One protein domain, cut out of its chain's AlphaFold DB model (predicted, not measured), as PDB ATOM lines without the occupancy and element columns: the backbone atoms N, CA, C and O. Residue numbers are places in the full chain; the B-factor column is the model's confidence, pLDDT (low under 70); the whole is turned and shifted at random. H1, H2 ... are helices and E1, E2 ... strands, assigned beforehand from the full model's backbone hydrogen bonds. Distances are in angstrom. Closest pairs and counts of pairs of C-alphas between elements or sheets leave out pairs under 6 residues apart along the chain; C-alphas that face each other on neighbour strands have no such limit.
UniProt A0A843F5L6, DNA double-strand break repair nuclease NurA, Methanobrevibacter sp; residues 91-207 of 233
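What this domain is: This is residues 91 to 207 of the 233 residues of the protein "DNA double-strand break repair nuclease NurA" of Methanobrevibacter sp (UniProt A0A843F5L6). Picture a twisted sheet of four antiparallel strands with one helix packed over each face: H1 runs along the strands on one face, and H3 runs slantwise on the other. Past the end where E2 stops and E3 starts, the loop of residues 132 to 143 and the short H2 make an extension; H4 lies off the sheet, and residues 201 to 207, of which 201 to 205 belong to H4, stick out free. The printed part has 117 residues, with four named helices and four named strands in the order E1 H1 E2 H2 E3 E4 H3 H4, and the sheet's order is E1 E4 E3 E2. The class is mixed, helices and strands, with under half of the residues in named elements. The whole is compact, with a radius of gyration of the C-alphas of 15.3 A and spans of 42 by 34 by 33 A.

Where its parts are: Find C-alpha 94 at (-68.572, -28.679, 87.591), where strand E1, residues 94 to 96, begins. Next come helix H1, residues 111 to 118, 10.5 A long, strand E2, residues 128 to 131, and the short helix H2, residues 144 to 148. At C-alpha 151, (-76.047, -28.121, 98.978), the longest strand starts: E3, residues 151 to 158, 23.3 A. Strand E4, residues 166 to 170, is 13.2 A long. Helix H3, residues 177 to 189, runs 18.3 A, and helix H4, residues 197 to 205, runs 12.1 A to C-alpha 205 at (-60.770, -21.917, 71.948).

How they stand to each other: Start at edge strand E1, antiparallel to E4 at 160 degrees, with N 96 and O 167 within hydrogen-bond range at 2.9 A. E4 and E3 form a hairpin at 156 degrees; look at N 157 and O 166, 2.8 A. E3 and edge strand E2 are antiparallel at 156 degrees, with N 128 and O 154 at 2.8 A. H1 is on the sheet at a height of 9.8 A, over E3 and along it at 20 degrees on the local plane; its closest C-alpha pair with E4 is Ile 112 and Lys 167, 7.0 A. On the opposite face H3, at a height of 9.9 A, is over E3, slantwise at 55 degrees on the local plane; their closest C-alphas, of Val 157 and Val 184, are 7.9 A apart. H2 and H4 are not on the sheet, and H3 and H4 are apart. In all four helices every O i to N i+4 pair is within hydrogen-bond range.

The domain as a whole: The C-alphas farthest apart, of Pro 141 and Glu 161, are 44.4 A apart. The printed part has no cut. The links E1 to H1 and E2 to H2 are long. Look for low confidence at residues 135 to 137, under 70; the mean pLDDT of the printed part is 91.9.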
ATOM      1  N   LYS A  91     -78.796 -29.924  86.102       93.06
ATOM      2  CA  LYS A  91     -78.177 -29.949  84.766       93.06
ATOM      3  C   LYS A  91     -76.730 -29.449  84.766       93.06
ATOM      4  O   LYS A  91     -76.165 -29.244  83.696       93.06
ATOM      5  N   ILE A  92     -76.155 -29.201  85.941       94.69
ATOM      6  CA  ILE A  92     -74.822 -28.624  86.094       94.69
ATOM      7  C   ILE A  92     -73.891 -29.674  86.686       94.69
ATOM      8  O   ILE A  92     -74.179 -30.258  87.729       94.69
ATOM      9  N   ILE A  93     -72.759 -29.865  86.016       95.19
ATOM     10  CA  ILE A  93     -71.639 -30.672  86.485       95.19
ATOM     11  C   ILE A  93     -70.403 -29.781  86.392       95.19
ATOM     12  O   ILE A  93     -69.994 -29.399  85.295       95.19
ATOM     13  N   SER A  94     -69.821 -29.439  87.536       95.50
ATOM     14  CA  SER A  94     -68.572 -28.679  87.591       95.50
ATOM     15  C   SER A  94     -67.401 -29.647  87.692       95.50
ATOM     16  O   SER A  94     -67.432 -30.558  88.513       95.50
ATOM     17  N   ILE A  95     -66.373 -29.460  86.861       95.38
ATOM     18  CA  ILE A  95     -65.198 -30.339  86.800       95.38
ATOM     19  C   ILE A  95     -63.934 -29.493  86.907       95.38
ATOM     20  O   ILE A  95     -63.788 -28.514  86.175       95.38
ATOM     21  N   SER A  96     -62.999 -29.887  87.773       94.69
ATOM     22  CA  SER A  96     -61.696 -29.229  87.886       94.69
ATOM     23  C   SER A  96     -60.530 -30.223  87.896       94.69
ATOM     24  O   SER A  96     -60.615 -31.320  88.449       94.69
ATOM     25  N   LYS A  97     -59.416 -29.823  87.261       93.00
ATOM     26  CA  LYS A  97     -58.129 -30.553  87.269       93.00
ATOM     27  C   LYS A  97     -57.292 -30.244  88.511       93.00
ATOM     28  O   LYS A  97     -56.346 -30.955  88.822       93.00
ATOM     29  N   THR A  98     -57.610 -29.145  89.187       92.62
ATOM     30  CA  THR A  98     -56.919 -28.665  90.380       92.62
ATOM     31  C   THR A  98     -57.945 -28.298  91.442       92.62
ATOM     32  O   THR A  98     -59.082 -27.915  91.148       92.62
ATOM     33  N   SER A  99     -57.558 -28.459  92.700       93.56
ATOM     34  CA  SER A  99     -58.355 -28.082  93.859       93.56
ATOM     35  C   SER A  99     -57.433 -27.943  95.062       93.56
ATOM     36  O   SER A  99     -56.463 -28.687  95.177       93.56
ATOM     37  N   SER A 100     -57.742 -26.998  95.946       94.12
ATOM     38  CA  SER A 100     -57.096 -26.832  97.250       94.12
ATOM     39  C   SER A 100     -57.896 -27.459  98.400       94.12
ATOM     40  O   SER A 100     -57.480 -27.348  99.549       94.12
ATOM     41  N   ASN A 101     -59.037 -28.102  98.116       93.44
ATOM     42  CA  ASN A 101     -59.848 -28.778  99.127       93.44
ATOM     43  C   ASN A 101     -59.066 -29.928  99.777       93.44
ATOM     44  O   ASN A 101     -58.323 -30.641  99.101       93.44
ATOM     45  N   ASN A 102     -59.277 -30.107 101.077       94.69
ATOM     46  CA  ASN A 102     -58.674 -31.140 101.918       94.69
ATOM     47  C   ASN A 102     -59.724 -31.795 102.840       94.69
ATOM     48  O   ASN A 102     -59.452 -32.143 103.987       94.69
ATOM     49  N   ASP A 103     -60.960 -31.889 102.362       94.00
ATOM     50  CA  ASP A 103     -62.110 -32.363 103.126       94.00
ATOM     51  C   ASP A 103     -62.108 -33.885 103.319       94.00
ATOM     52  O   ASP A 103     -62.714 -34.367 104.272       94.00
ATOM     53  N   LEU A 104     -61.454 -34.651 102.436       94.25
ATOM     54  CA  LEU A 104     -61.357 -36.109 102.564       94.25
ATOM     55  C   LEU A 104     -60.292 -36.527 103.574       94.25
ATOM     56  O   LEU A 104     -60.536 -37.430 104.375       94.25
ATOM     57  N   PHE A 105     -59.103 -35.925 103.497       94.75
ATOM     58  CA  PHE A 105     -57.949 -36.365 104.289       94.75
ATOM     59  C   PHE A 105     -57.592 -35.422 105.439       94.75
ATOM     60  O   PHE A 105     -56.785 -35.797 106.287       94.75
ATOM     61  N   HIS A 106     -58.167 -34.216 105.482       93.69
ATOM     62  CA  HIS A 106     -57.881 -33.187 106.491       93.69
ATOM     63  C   HIS A 106     -56.383 -32.896 106.661       93.69
ATOM     64  O   HIS A 106     -55.890 -32.610 107.752       93.69
ATOM     65  N   SER A 107     -55.646 -32.978 105.556       93.75
ATOM     66  CA  SER A 107     -54.207 -32.757 105.483       93.75
ATOM     67  C   SER A 107     -53.859 -31.353 104.998       93.75
ATOM     68  O   SER A 107     -54.692 -30.604 104.490       93.75
ATOM     69  N   THR A 108     -52.580 -31.000 105.106       93.19
ATOM     70  CA  THR A 108     -52.033 -29.787 104.481       93.19
ATOM     71  C   THR A 108     -51.981 -29.892 102.957       93.19
ATOM     72  O   THR A 108     -52.135 -28.887 102.269       93.19
ATOM     73  N   ALA A 109     -51.778 -31.100 102.424       94.56
ATOM     74  CA  ALA A 109     -51.849 -31.368 100.994       94.56
ATOM     75  C   ALA A 109     -53.317 -31.458 100.525       94.56
ATOM     76  O   ALA A 109     -54.141 -32.003 101.266       94.56
ATOM     77  N   PRO A 110     -53.649 -30.971  99.313       97.12
ATOM     78  CA  PRO A 110     -54.993 -31.102  98.757       97.12
ATOM     79  C   PRO A 110     -55.383 -32.551  98.454       97.12
ATOM     80  O   PRO A 110     -54.558 -33.336  97.981       97.12
ATOM     81  N   ASP A 111     -56.666 -32.872  98.614       97.25
ATOM     82  CA  ASP A 111     -57.200 -34.222  98.402       97.25
ATOM     83  C   ASP A 111     -56.927 -34.737  96.987       97.25
ATOM     84  O   ASP A 111     -56.567 -35.897  96.804       97.25
ATOM     85  N   ILE A 112     -57.051 -33.861  95.982       97.00
ATOM     86  CA  ILE A 112     -56.814 -34.221  94.580       97.00
ATOM     87  C   ILE A 112     -55.368 -34.661  94.349       97.00
ATOM     88  O   ILE A 112     -55.145 -35.616  93.619       97.00
ATOM     89  N   ALA A 113     -54.400 -34.017  95.008       96.56
ATOM     90  CA  ALA A 113     -52.985 -34.347  94.875       96.56
ATOM     91  C   ALA A 113     -52.654 -35.666  95.582       96.56
ATOM     92  O   ALA A 113     -51.900 -36.478  95.053       96.56
ATOM     93  N   ILE A 114     -53.261 -35.911  96.750       96.69
ATOM     94  CA  ILE A 114     -53.116 -37.179  97.475       96.69
ATOM     95  C   ILE A 114     -53.694 -38.326  96.648       96.69
ATOM     96  O   ILE A 114     -53.025 -39.335  96.431       96.69
ATOM     97  N   LEU A 115     -54.923 -38.182  96.148       97.00
ATOM     98  CA  LEU A 115     -55.531 -39.207  95.303       97.00
ATOM     99  C   LEU A 115     -54.706 -39.439  94.042       97.00
ATOM    100  O   LEU A 115     -54.537 -40.588  93.637       97.00
ATOM    101  N   ASP A 116     -54.170 -38.378  93.443       95.06
ATOM    102  CA  ASP A 116     -53.399 -38.519  92.219       95.06
ATOM    103  C   ASP A 116     -52.072 -39.257  92.436       95.06
ATOM    104  O   ASP A 116     -51.704 -40.105  91.628       95.06
ATOM    105  N   GLN A 117     -51.403 -38.999  93.564       95.44
ATOM    106  CA  GLN A 117     -50.119 -39.605  93.918       95.44
ATOM    107  C   GLN A 117     -50.234 -41.048  94.432       95.44
ATOM    108  O   GLN A 117     -49.339 -41.856  94.192       95.44
ATOM    109  N   PHE A 118     -51.289 -41.367  95.185       95.75
ATOM    110  CA  PHE A 118     -51.399 -42.637  95.917       95.75
ATOM    111  C   PHE A 118     -52.425 -43.612  95.319       95.75
ATOM    112  O   PHE A 118     -52.642 -44.690  95.876       95.75
ATOM    113  N   THR A 119     -53.069 -43.265  94.200       96.38
ATOM    114  CA  THR A 119     -54.001 -44.155  93.490       96.38
ATOM    115  C   THR A 119     -53.719 -44.159  91.995       96.38
ATOM    116  O   THR A 119     -53.371 -43.131  91.427       96.38
ATOM    117  N   GLU A 120     -53.917 -45.301  91.340       95.25
ATOM    118  CA  GLU A 120     -53.633 -45.462  89.902       95.25
ATOM    119  C   GLU A 120     -54.863 -45.920  89.108       95.25
ATOM    120  O   GLU A 120     -55.025 -45.588  87.933       95.25
ATOM    121  N   LYS A 121     -55.777 -46.653  89.753       96.69
ATOM    122  CA  LYS A 121     -56.917 -47.304  89.099       96.69
ATOM    123  C   LYS A 121     -58.094 -46.363  88.876       96.69
ATOM    124  O   LYS A 121     -58.303 -45.409  89.622       96.69
ATOM    125  N   GLN A 122     -58.908 -46.689  87.871       94.88
ATOM    126  CA  GLN A 122     -60.199 -46.033  87.671       94.88
ATOM    127  C   GLN A 122     -61.061 -46.176  88.935       94.88
ATOM    128  O   GLN A 122     -61.170 -47.270  89.490       94.88
ATOM    129  N   GLY A 123     -61.700 -45.091  89.367       95.00
ATOM    130  CA  GLY A 123     -62.526 -45.118  90.568       95.00
ATOM    131  C   GLY A 123     -63.082 -43.756  90.955       95.00
ATOM    132  O   GLY A 123     -62.770 -42.740  90.332       95.00
ATOM    133  N   ILE A 124     -63.920 -43.772  91.989       96.50
ATOM    134  CA  ILE A 124     -64.588 -42.608  92.570       96.50
ATOM    135  C   ILE A 124     -64.246 -42.580  94.065       96.50
ATOM    136  O   ILE A 124     -64.194 -43.631  94.707       96.50
ATOM    137  N   SER A 125     -63.975 -41.400  94.616       96.00
ATOM    138  CA  SER A 125     -63.767 -41.220  96.053       96.00
ATOM    139  C   SER A 125     -65.074 -41.341  96.838       96.00
ATOM    140  O   SER A 125     -66.164 -41.426  96.279       96.00
ATOM    141  N   LYS A 126     -64.980 -41.239  98.165       95.50
ATOM    142  CA  LYS A 126     -66.159 -40.969  98.994       95.50
ATOM    143  C   LYS A 126     -66.808 -39.643  98.586       95.50
ATOM    144  O   LYS A 126     -66.104 -38.717  98.170       95.50
ATOM    145  N   LEU A 127     -68.130 -39.575  98.735       96.75
ATOM    146  CA  LEU A 127     -68.903 -38.354  98.540       96.75
ATOM    147  C   LEU A 127     -68.746 -37.440  99.756       96.75
ATOM    148  O   LEU A 127     -68.740 -37.895 100.901       96.75
ATOM    149  N   ILE A 128     -68.641 -36.144  99.496       95.88
ATOM    150  CA  ILE A 128     -68.638 -35.090 100.503       95.88
ATOM    151  C   ILE A 128     -69.834 -34.192 100.232       95.88
ATOM    152  O   ILE A 128     -70.013 -33.712  99.113       95.88
ATOM    153  N   HIS A 129     -70.612 -33.901 101.268       96.12
ATOM    154  CA  HIS A 129     -71.728 -32.973 101.173       96.12
ATOM    155  C   HIS A 129     -71.432 -31.701 101.951       96.12
ATOM    156  O   HIS A 129     -71.120 -31.745 103.141       96.12
ATOM    157  N   LYS A 130     -71.563 -30.556 101.283       94.19
ATOM    158  CA  LYS A 130     -71.369 -29.239 101.887       94.19
ATOM    159  C   LYS A 130     -72.606 -28.387 101.725       94.19
ATOM    160  O   LYS A 130     -73.106 -28.218 100.619       94.19
ATOM    161  N   LYS A 131     -73.063 -27.798 102.825       93.69
ATOM    162  CA  LYS A 131     -74.097 -26.765 102.796       93.69
ATOM    163  C   LYS A 131     -73.435 -25.397 102.756       93.69
ATOM    164  O   LYS A 131     -72.552 -25.137 103.573       93.69
ATOM    165  N   VAL A 132     -73.883 -24.501 101.880       89.38
ATOM    166  CA  VAL A 132     -73.283 -23.157 101.744       89.38
ATOM    167  C   VAL A 132     -73.271 -22.408 103.075       89.38
ATOM    168  O   VAL A 132     -72.230 -21.886 103.467       89.38
ATOM    169  N   GLN A 133     -74.373 -22.470 103.829       84.31
ATOM    170  CA  GLN A 133     -74.502 -21.844 105.149       84.31
ATOM    171  C   GLN A 133     -73.359 -22.202 106.118       84.31
ATOM    172  O   GLN A 133     -72.979 -21.386 106.949       84.31
ATOM    173  N   SER A 134     -72.804 -23.413 106.021       71.50
ATOM    174  CA  SER A 134     -71.704 -23.865 106.887       71.50
ATOM    175  C   SER A 134     -70.326 -23.328 106.477       71.50
ATOM    176  O   SER A 134     -69.360 -23.485 107.216       71.50
ATOM    177  N   SER A 135     -70.230 -22.696 105.304       69.00
ATOM    178  CA  SER A 135     -68.975 -22.255 104.685       69.00
ATOM    179  C   SER A 135     -68.808 -20.735 104.598       69.00
ATOM    180  O   SER A 135     -67.704 -20.262 104.337       69.00
ATOM    181  N   THR A 136     -69.868 -19.957 104.835       69.12
ATOM    182  CA  THR A 136     -69.854 -18.495 104.682       69.12
ATOM    183  C   THR A 136     -70.101 -17.793 106.015       69.12
ATOM    184  O   THR A 136     -71.178 -17.907 106.592       69.12
ATOM    185  N   ALA A 137     -69.120 -17.019 106.488       68.00
ATOM    186  CA  ALA A 137     -69.245 -16.215 107.712       68.00
ATOM    187  C   ALA A 137     -70.039 -14.906 107.512       68.00
ATOM    188  O   ALA A 137     -70.428 -14.265 108.485       68.00
ATOM    189  N   VAL A 138     -70.256 -14.494 106.259       77.69
ATOM    190  CA  VAL A 138     -70.901 -13.228 105.882       77.69
ATOM    191  C   VAL A 138     -72.152 -13.538 105.054       77.69
ATOM    192  O   VAL A 138     -72.067 -14.389 104.166       77.69
ATOM    193  N   PRO A 139     -73.299 -12.883 105.320       81.06
ATOM    194  CA  PRO A 139     -74.510 -13.075 104.529       81.06
ATOM    195  C   PRO A 139     -74.326 -12.575 103.093       81.06
ATOM    196  O   PRO A 139     -73.601 -11.608 102.845       81.06
ATOM    197  N   PHE A 140     -75.023 -13.206 102.149       85.25
ATOM    198  CA  PHE A 140     -75.056 -12.716 100.775       85.25
ATOM    199  C   PHE A 140     -75.879 -11.422 100.703       85.25
ATOM    200  O   PHE A 140     -76.935 -11.341 101.335       85.25
ATOM    201  N   PRO A 141     -75.446 -10.425  99.913       82.19
ATOM    202  CA  PRO A 141     -76.161  -9.155  99.784       82.19
ATOM    203  C   PRO A 141     -77.516  -9.310  99.079       82.19
ATOM    204  O   PRO A 141     -78.416  -8.516  99.318       82.19
ATOM    205  N   VAL A 142     -77.669 -10.344  98.245       83.62
ATOM    206  CA  VAL A 142     -78.902 -10.671  97.519       83.62
ATOM    207  C   VAL A 142     -79.173 -12.165  97.586       83.62
ATOM    208  O   VAL A 142     -78.244 -12.974  97.584       83.62
ATOM    209  N   TYR A 143     -80.453 -12.541  97.629       86.12
ATOM    210  CA  TYR A 143     -80.894 -13.943  97.619       86.12
ATOM    211  C   TYR A 143     -80.203 -14.830  98.670       86.12
ATOM    212  O   TYR A 143     -79.936 -16.008  98.429       86.12
ATOM    213  N   ASN A 144     -79.936 -14.274  99.854       89.00
ATOM    214  CA  ASN A 144     -79.222 -14.950 100.936       89.00
ATOM    215  C   ASN A 144     -79.808 -16.319 101.294       89.00
ATOM    216  O   ASN A 144     -79.065 -17.291 101.413       89.00
ATOM    217  N   ASP A 145     -81.131 -16.420 101.404       91.31
ATOM    218  CA  ASP A 145     -81.794 -17.673 101.776       91.31
ATOM    219  C   ASP A 145     -81.687 -18.732 100.678       91.31
ATOM    220  O   ASP A 145     -81.498 -19.913 100.972       91.31
ATOM    221  N   PHE A 146     -81.737 -18.309  99.409       93.19
ATOM    222  CA  PHE A 146     -81.527 -19.202  98.273       93.19
ATOM    223  C   PHE A 146     -80.128 -19.816  98.335       93.19
ATOM    224  O   PHE A 146     -80.013 -21.038  98.340       93.19
ATOM    225  N   PHE A 147     -79.081 -18.988  98.443       93.00
ATOM    226  CA  PHE A 147     -77.700 -19.474  98.473       93.00
ATOM    227  C   PHE A 147     -77.411 -20.309  99.720       93.00
ATOM    228  O   PHE A 147     -76.885 -21.410  99.600       93.00
ATOM    229  N   ASN A 148     -77.810 -19.850 100.910       92.44
ATOM    230  CA  ASN A 148     -77.594 -20.591 102.157       92.44
ATOM    231  C   ASN A 148     -78.348 -21.926 102.207       92.44
ATOM    232  O   ASN A 148     -77.904 -22.861 102.880       92.44
ATOM    233  N   GLY A 149     -79.473 -22.032 101.497       93.12
ATOM    234  CA  GLY A 149     -80.225 -23.272 101.339       93.12
ATOM    235  C   GLY A 149     -79.544 -24.310 100.442       93.12
ATOM    236  O   GLY A 149     -79.948 -25.473 100.461       93.12
ATOM    237  N   MET A 150     -78.517 -23.929  99.676       94.81
ATOM    238  CA  MET A 150     -77.886 -24.823  98.711       94.81
ATOM    239  C   MET A 150     -76.963 -25.856  99.351       94.81
ATOM    240  O   MET A 150     -76.229 -25.594 100.311       94.81
ATOM    241  N   TRP A 151     -76.960 -27.023  98.717       95.69
ATOM    242  CA  TRP A 151     -76.047 -28.121  98.978       95.69
ATOM    243  C   TRP A 151     -75.150 -28.356  97.777       95.69
ATOM    244  O   TRP A 151     -75.569 -28.168  96.639       95.69
ATOM    245  N   PHE A 152     -73.942 -28.823  98.052       96.38
ATOM    246  CA  PHE A 152     -72.988 -29.285  97.066       96.38
ATOM    247  C   PHE A 152     -72.579 -30.711  97.392       96.38
ATOM    248  O   PHE A 152     -72.223 -31.002  98.534       96.38
ATOM    249  N   THR A 153     -72.613 -31.579  96.387       97.56
ATOM    250  CA  THR A 153     -72.013 -32.913  96.452       97.56
ATOM    251  C   THR A 153     -70.694 -32.880  95.703       97.56
ATOM    252  O   THR A 153     -70.650 -32.499  94.535       97.56
ATOM    253  N   ILE A 154     -69.623 -33.247  96.392       97.38
ATOM    254  CA  ILE A 154     -68.249 -33.192  95.907       97.38
ATOM    255  C   ILE A 154     -67.684 -34.603  95.936       97.38
ATOM    256  O   ILE A 154     -67.811 -35.314  96.931       97.38
ATOM    257  N   PHE A 155     -67.029 -34.997  94.855       97.44
ATOM    258  CA  PHE A 155     -66.276 -36.240  94.795       97.44
ATOM    259  C   PHE A 155     -65.120 -36.107  93.815       97.44
ATOM    260  O   PHE A 155     -65.050 -35.175  93.015       97.44
ATOM    261  N   TYR A 156     -64.201 -37.056  93.881       97.94
ATOM    262  CA  TYR A 156     -63.057 -37.138  92.996       97.94
ATOM    263  C   TYR A 156     -63.172 -38.389  92.145       97.94
ATOM    264  O   TYR A 156     -63.608 -39.435  92.625       97.94
ATOM    265  N   VAL A 157     -62.789 -38.287  90.879       96.88
ATOM    266  CA  VAL A 157     -62.905 -39.380  89.920       96.88
ATOM    267  C   VAL A 157     -61.642 -39.496  89.083       96.88
ATOM    268  O   VAL A 157     -61.134 -38.509  88.553       96.88
ATOM    269  N   ARG A 158     -61.159 -40.727  88.924       96.44
ATOM    270  CA  ARG A 158     -60.175 -41.091  87.903       96.44
ATOM    271  C   ARG A 158     -60.921 -41.822  86.793       96.44
ATOM    272  O   ARG A 158     -61.424 -42.919  87.020       96.44
ATOM    273  N   LEU A 159     -61.033 -41.217  85.607       94.12
ATOM    274  CA  LEU A 159     -61.841 -41.755  84.492       94.12
ATOM    275  C   LEU A 159     -61.147 -42.891  83.727       94.12
ATOM    276  O   LEU A 159     -61.814 -43.727  83.110       94.12
ATOM    277  N   LYS A 160     -59.813 -42.924  83.774       92.31
ATOM    278  CA  LYS A 160     -58.961 -43.924  83.130       92.31
ATOM    279  C   LYS A 160     -57.733 -44.179  84.000       92.31
ATOM    280  O   LYS A 160     -57.216 -43.259  84.623       92.31
ATOM    281  N   GLU A 161     -57.290 -45.429  84.035       93.44
ATOM    282  CA  GLU A 161     -56.108 -45.847  84.790       93.44
ATOM    283  C   GLU A 161     -54.870 -45.016  84.414       93.44
ATOM    284  O   GLU A 161     -54.675 -44.678  83.242       93.44
ATOM    285  N   ASN A 162     -54.072 -44.662  85.423       91.25
ATOM    286  CA  ASN A 162     -52.865 -43.835  85.331       91.25
ATOM    287  C   ASN A 162     -53.060 -42.418  84.752       91.25
ATOM    288  O   ASN A 162     -52.078 -41.746  84.450       91.25
ATOM    289  N   MET A 163     -54.300 -41.936  84.603       93.44
ATOM    290  CA  MET A 163     -54.602 -40.551  84.192       93.44
ATOM    291  C   MET A 163     -55.011 -39.699  85.388       93.44
ATOM    292  O   MET A 163     -55.542 -40.245  86.346       93.44
ATOM    293  N   ASN A 164     -54.843 -38.383  85.311       93.06
ATOM    294  CA  ASN A 164     -55.101 -37.467  86.424       93.06
ATOM    295  C   ASN A 164     -56.482 -37.647  87.079       93.06
ATOM    296  O   ASN A 164     -57.493 -37.896  86.411       93.06
ATOM    297  N   VAL A 165     -56.527 -37.438  88.392       96.81
ATOM    298  CA  VAL A 165     -57.779 -37.322  89.152       96.81
ATOM    299  C   VAL A 165     -58.456 -35.983  88.861       96.81
ATOM    300  O   VAL A 165     -57.807 -34.942  88.776       96.81
ATOM    301  N   LEU A 166     -59.782 -36.001  88.739       96.88
ATOM    302  CA  LEU A 166     -60.621 -34.815  88.583       96.88
ATOM    303  C   LEU A 166     -61.502 -34.636  89.813       96.88
ATOM    304  O   LEU A 166     -62.010 -35.616  90.353       96.88
ATOM    305  N   LYS A 167     -61.734 -33.389  90.221       97.69
ATOM    306  CA  LYS A 167     -62.793 -33.055  91.176       97.69
ATOM    307  C   LYS A 167     -64.084 -32.798  90.408       97.69
ATOM    308  O   LYS A 167     -64.066 -32.086  89.404       97.69
ATOM    309  N   VAL A 168     -65.186 -33.351  90.897       97.62
ATOM    310  CA  VAL A 168     -66.538 -33.113  90.396       97.62
ATOM    311  C   VAL A 168     -67.373 -32.489  91.505       97.62
ATOM    312  O   VAL A 168     -67.353 -32.958  92.642       97.62
ATOM    313  N   GLU A 169     -68.103 -31.427  91.171       97.50
ATOM    314  CA  GLU A 169     -69.002 -30.730  92.091       97.50
ATOM    315  C   GLU A 169     -70.386 -30.585  91.461       97.50
ATOM    316  O   GLU A 169     -70.542 -30.095  90.339       97.50
ATOM    317  N   LEU A 170     -71.399 -31.009  92.209       97.75
ATOM    318  CA  LEU A 170     -72.802 -30.940  91.831       97.75
ATOM    319  C   LEU A 170     -73.502 -29.945  92.759       97.75
ATOM    320  O   LEU A 170     -73.417 -30.126  93.973       97.75
ATOM    321  N   PRO A 171     -74.209 -28.920  92.249       96.50
ATOM    322  CA  PRO A 171     -74.873 -27.902  93.073       96.50
ATOM    323  C   PRO A 171     -76.204 -28.388  93.683       96.50
ATOM    324  O   PRO A 171     -77.226 -27.691  93.665       96.50
ATOM    325  N   TYR A 172     -76.211 -29.627  94.166       96.56
ATOM    326  CA  TYR A 172     -77.312 -30.266  94.869       96.56
ATOM    327  C   TYR A 172     -76.808 -31.457  95.694       96.56
ATOM    328  O   TYR A 172     -75.671 -31.916  95.562       96.56
ATOM    329  N   TYR A 173     -77.677 -31.957  96.565       96.94
ATOM    330  CA  TYR A 173     -77.420 -33.127  97.395       96.94
ATOM    331  C   TYR A 173     -77.747 -34.426  96.637       96.94
ATOM    332  O   TYR A 173     -78.785 -34.491  95.973       96.94
ATOM    333  N   VAL A 174     -76.868 -35.431  96.723       96.75
ATOM    334  CA  VAL A 174     -77.020 -36.749  96.078       96.75
ATOM    335  C   VAL A 174     -76.676 -37.846  97.073       96.75
ATOM    336  O   VAL A 174     -75.541 -37.910  97.522       96.75
ATOM    337  N   GLU A 175     -77.627 -38.721  97.384       91.00
ATOM    338  CA  GLU A 175     -77.363 -39.927  98.192       91.00
ATOM    339  C   GLU A 175     -77.197 -41.177  97.327       91.00
ATOM    340  O   GLU A 175     -76.523 -42.123  97.724       91.00
ATOM    341  N   ASP A 176     -77.825 -41.183  96.152       92.44
ATOM    342  CA  ASP A 176     -77.900 -42.351  95.290       92.44
ATOM    343  C   ASP A 176     -76.587 -42.566  94.524       92.44
ATOM    344  O   ASP A 176     -76.187 -41.762  93.675       92.44
ATOM    345  N   GLU A 177     -75.915 -43.683  94.806       89.88
ATOM    346  CA  GLU A 177     -74.707 -44.080  94.086       89.88
ATOM    347  C   GLU A 177     -74.969 -44.338  92.595       89.88
ATOM    348  O   GLU A 177     -74.057 -44.148  91.786       89.88
ATOM    349  N   ASP A 178     -76.184 -44.738  92.205       94.50
ATOM    350  CA  ASP A 178     -76.523 -44.960  90.799       94.50
ATOM    351  C   ASP A 178     -76.581 -43.640  90.016       94.50
ATOM    352  O   ASP A 178     -76.071 -43.577  88.894       94.50
ATOM    353  N   GLU A 179     -77.086 -42.555  90.619       95.62
ATOM    354  CA  GLU A 179     -77.025 -41.202  90.036       95.62
ATOM    355  C   GLU A 179     -75.560 -40.782  89.810       95.62
ATOM    356  O   GLU A 179     -75.202 -40.301  88.731       95.62
ATOM    357  N   ILE A 180     -74.669 -41.045  90.776       96.38
ATOM    358  CA  ILE A 180     -73.233 -40.751  90.636       96.38
ATOM    359  C   ILE A 180     -72.596 -41.572  89.506       96.38
ATOM    360  O   ILE A 180     -71.822 -41.026  88.713       96.38
ATOM    361  N   ARG A 181     -72.927 -42.864  89.388       94.69
ATOM    362  CA  ARG A 181     -72.431 -43.720  88.295       94.69
ATOM    363  C   ARG A 181     -72.866 -43.187  86.933       94.69
ATOM    364  O   ARG A 181     -72.018 -43.038  86.055       94.69
ATOM    365  N   GLN A 182     -74.139 -42.819  86.780       94.81
ATOM    366  CA  GLN A 182     -74.664 -42.233  85.542       94.81
ATOM    367  C   GLN A 182     -73.953 -40.923  85.180       94.81
ATOM    368  O   GLN A 182     -73.593 -40.707  84.023       94.81
ATOM    369  N   ILE A 183     -73.688 -40.060  86.164       94.94
ATOM    370  CA  ILE A 183     -72.930 -38.821  85.952       94.94
ATOM    371  C   ILE A 183     -71.516 -39.133  85.458       94.94
ATOM    372  O   ILE A 183     -71.062 -38.548  84.474       94.94
ATOM    373  N   VAL A 184     -70.819 -40.080  86.088       94.50
ATOM    374  CA  VAL A 184     -69.470 -40.477  85.662       94.50
ATOM    375  C   VAL A 184     -69.478 -41.087  84.260       94.50
ATOM    376  O   VAL A 184     -68.568 -40.810  83.481       94.50
ATOM    377  N   GLU A 185     -70.504 -41.853  83.892       93.12
ATOM    378  CA  GLU A 185     -70.677 -42.361  82.526       93.12
ATOM    379  C   GLU A 185     -70.871 -41.240  81.502       93.12
ATOM    380  O   GLU A 185     -70.251 -41.280  80.437       93.12
ATOM    381  N   ILE A 186     -71.674 -40.219  81.824       91.75
ATOM    382  CA  ILE A 186     -71.851 -39.030  80.976       91.75
ATOM    383  C   ILE A 186     -70.508 -38.329  80.765       91.75
ATOM    384  O   ILE A 186     -70.135 -38.047  79.628       91.75
ATOM    385  N   ILE A 187     -69.752 -38.099  81.842       91.94
ATOM    386  CA  ILE A 187     -68.430 -37.461  81.779       91.94
ATOM    387  C   ILE A 187     -67.461 -38.308  80.938       91.94
ATOM    388  O   ILE A 187     -66.699 -37.771  80.135       91.94
ATOM    389  N   LYS A 188     -67.487 -39.634  81.116       90.25
ATOM    390  CA  LYS A 188     -66.584 -40.574  80.443       90.25
ATOM    391  C   LYS A 188     -66.891 -40.732  78.953       90.25
ATOM    392  O   LYS A 188     -65.955 -40.956  78.189       90.25
ATOM    393  N   ARG A 189     -68.159 -40.614  78.537       88.50
ATOM    394  CA  ARG A 189     -68.605 -40.801  77.142       88.50
ATOM    395  C   ARG A 189     -67.812 -39.949  76.154       88.50
ATOM    396  O   ARG A 189     -67.396 -40.462  75.121       88.50
ATOM    397  N   ASP A 190     -67.564 -38.695  76.516       82.31
ATOM    398  CA  ASP A 190     -66.854 -37.728  75.676       82.31
ATOM    399  C   ASP A 190     -65.422 -37.467  76.176       82.31
ATOM    400  O   ASP A 190     -64.809 -36.460  75.822       82.31
ATOM    401  N   ALA A 191     -64.875 -38.330  77.039       85.12
ATOM    402  CA  ALA A 191     -63.545 -38.141  77.601       85.12
ATOM    403  C   ALA A 191     -62.441 -38.641  76.657       85.12
ATOM    404  O   ALA A 191     -62.423 -39.799  76.244       85.12
ATOM    405  N   ALA A 192     -61.458 -37.779  76.401       83.44
ATOM    406  CA  ALA A 192     -60.199 -38.127  75.754       83.44
ATOM    407  C   ALA A 192     -59.071 -38.002  76.786       83.44
ATOM    408  O   ALA A 192     -59.020 -37.029  77.534       83.44
ATOM    409  N   GLU A 193     -58.198 -39.010  76.872       83.44
ATOM    410  CA  GLU A 193     -57.035 -39.003  77.785       83.44
ATOM    411  C   GLU A 193     -57.385 -38.708  79.260       83.44
ATOM    412  O   GLU A 193     -56.629 -38.082  79.994       83.44
ATOM    413  N   GLY A 194     -58.553 -39.172  79.715       81.56
ATOM    414  CA  GLY A 194     -58.985 -38.994  81.103       81.56
ATOM    415  C   GLY A 194     -59.602 -37.627  81.422       81.56
ATOM    416  O   GLY A 194     -59.841 -37.357  82.594       81.56
ATOM    417  N   TYR A 195     -59.913 -36.792  80.421       88.50
ATOM    418  CA  TYR A 195     -60.615 -35.516  80.603       88.50
ATOM    419  C   TYR A 195     -61.705 -35.290  79.535       88.50
ATOM    420  O   TYR A 195     -61.508 -35.676  78.383       88.50
ATOM    421  N   PRO A 196     -62.849 -34.650  79.854       88.88
ATOM    422  CA  PRO A 196     -63.899 -34.380  78.867       88.88
ATOM    423  C   PRO A 196     -63.412 -33.520  77.695       88.88
ATOM    424  O   PRO A 196     -62.938 -32.395  77.881       88.88
ATOM    425  N   TYR A 197     -63.571 -34.023  76.470       89.38
ATOM    426  CA  TYR A 197     -63.095 -33.370  75.249       89.38
ATOM    427  C   TYR A 197     -63.723 -31.991  75.044       89.38
ATOM    428  O   TYR A 197     -63.013 -31.037  74.732       89.38
ATOM    429  N   LEU A 198     -65.034 -31.857  75.276       87.94
ATOM    430  CA  LEU A 198     -65.738 -30.578  75.129       87.94
ATOM    431  C   LEU A 198     -65.172 -29.500  76.058       87.94
ATOM    432  O   LEU A 198     -65.020 -28.355  75.638       87.94
ATOM    433  N   LEU A 199     -64.789 -29.869  77.284       87.69
ATOM    434  CA  LEU A 199     -64.136 -28.943  78.209       87.69
ATOM    435  C   LEU A 199     -62.724 -28.581  77.742       87.69
ATOM    436  O   LEU A 199     -62.312 -27.432  77.882       87.69
ATOM    437  N   ASN A 200     -61.982 -29.535  77.175       87.19
ATOM    438  CA  ASN A 200     -60.649 -29.267  76.635       87.19
ATOM    439  C   ASN A 200     -60.707 -28.320  75.430       87.19
ATOM    440  O   ASN A 200     -59.926 -27.377  75.338       87.19
ATOM    441  N   LYS A 201     -61.665 -28.548  74.527       89.12
ATOM    442  CA  LYS A 201     -61.894 -27.696  73.361       89.12
ATOM    443  C   LYS A 201     -62.297 -26.284  73.781       89.12
ATOM    444  O   LYS A 201     -61.656 -25.334  73.353       89.12
ATOM    445  N   ALA A 202     -63.290 -26.158  74.663       87.62
ATOM    446  CA  ALA A 202     -63.736 -24.860  75.161       87.62
ATOM    447  C   ALA A 202     -62.591 -24.071  75.808       87.62
ATOM    448  O   ALA A 202     -62.486 -22.873  75.576       87.62
ATOM    449  N   HIS A 203     -61.712 -24.737  76.568       86.75
ATOM    450  CA  HIS A 203     -60.518 -24.103  77.121       86.75
ATOM    451  C   HIS A 203     -59.595 -23.574  76.021       86.75
ATOM    452  O   HIS A 203     -59.262 -22.395  76.042       86.75
ATOM    453  N   ASN A 204     -59.221 -24.419  75.054       86.31
ATOM    454  CA  ASN A 204     -58.292 -24.057  73.982       86.31
ATOM    455  C   ASN A 204     -58.823 -22.927  73.087       86.31
ATOM    456  O   ASN A 204     -58.050 -22.059  72.690       86.31
ATOM    457  N   ASP A 205     -60.129 -22.915  72.811       87.62
ATOM    458  CA  ASP A 205     -60.770 -21.917  71.948       87.62
ATOM    459  C   ASP A 205     -60.783 -20.512  72.583       87.62
ATOM    460  O   ASP A 205     -60.820 -19.513  71.865       87.62
ATOM    461  N   VAL A 206     -60.728 -20.414  73.919       85.50
ATOM    462  CA  VAL A 206     -60.751 -19.132  74.650       85.50
ATOM    463  C   VAL A 206     -59.384 -18.703  75.191       85.50
ATOM    464  O   VAL A 206     -59.294 -17.675  75.865       85.50
ATOM    465  N   VAL A 207     -58.305 -19.451  74.916       88.12
ATOM    466  CA  VAL A 207     -56.954 -19.055  75.343       88.12
ATOM    467  C   VAL A 207     -56.549 -17.760  74.640       88.12
ATOM    468  O   VAL A 207     -56.322 -17.707  73.427       88.12
TER     469      VAL A 207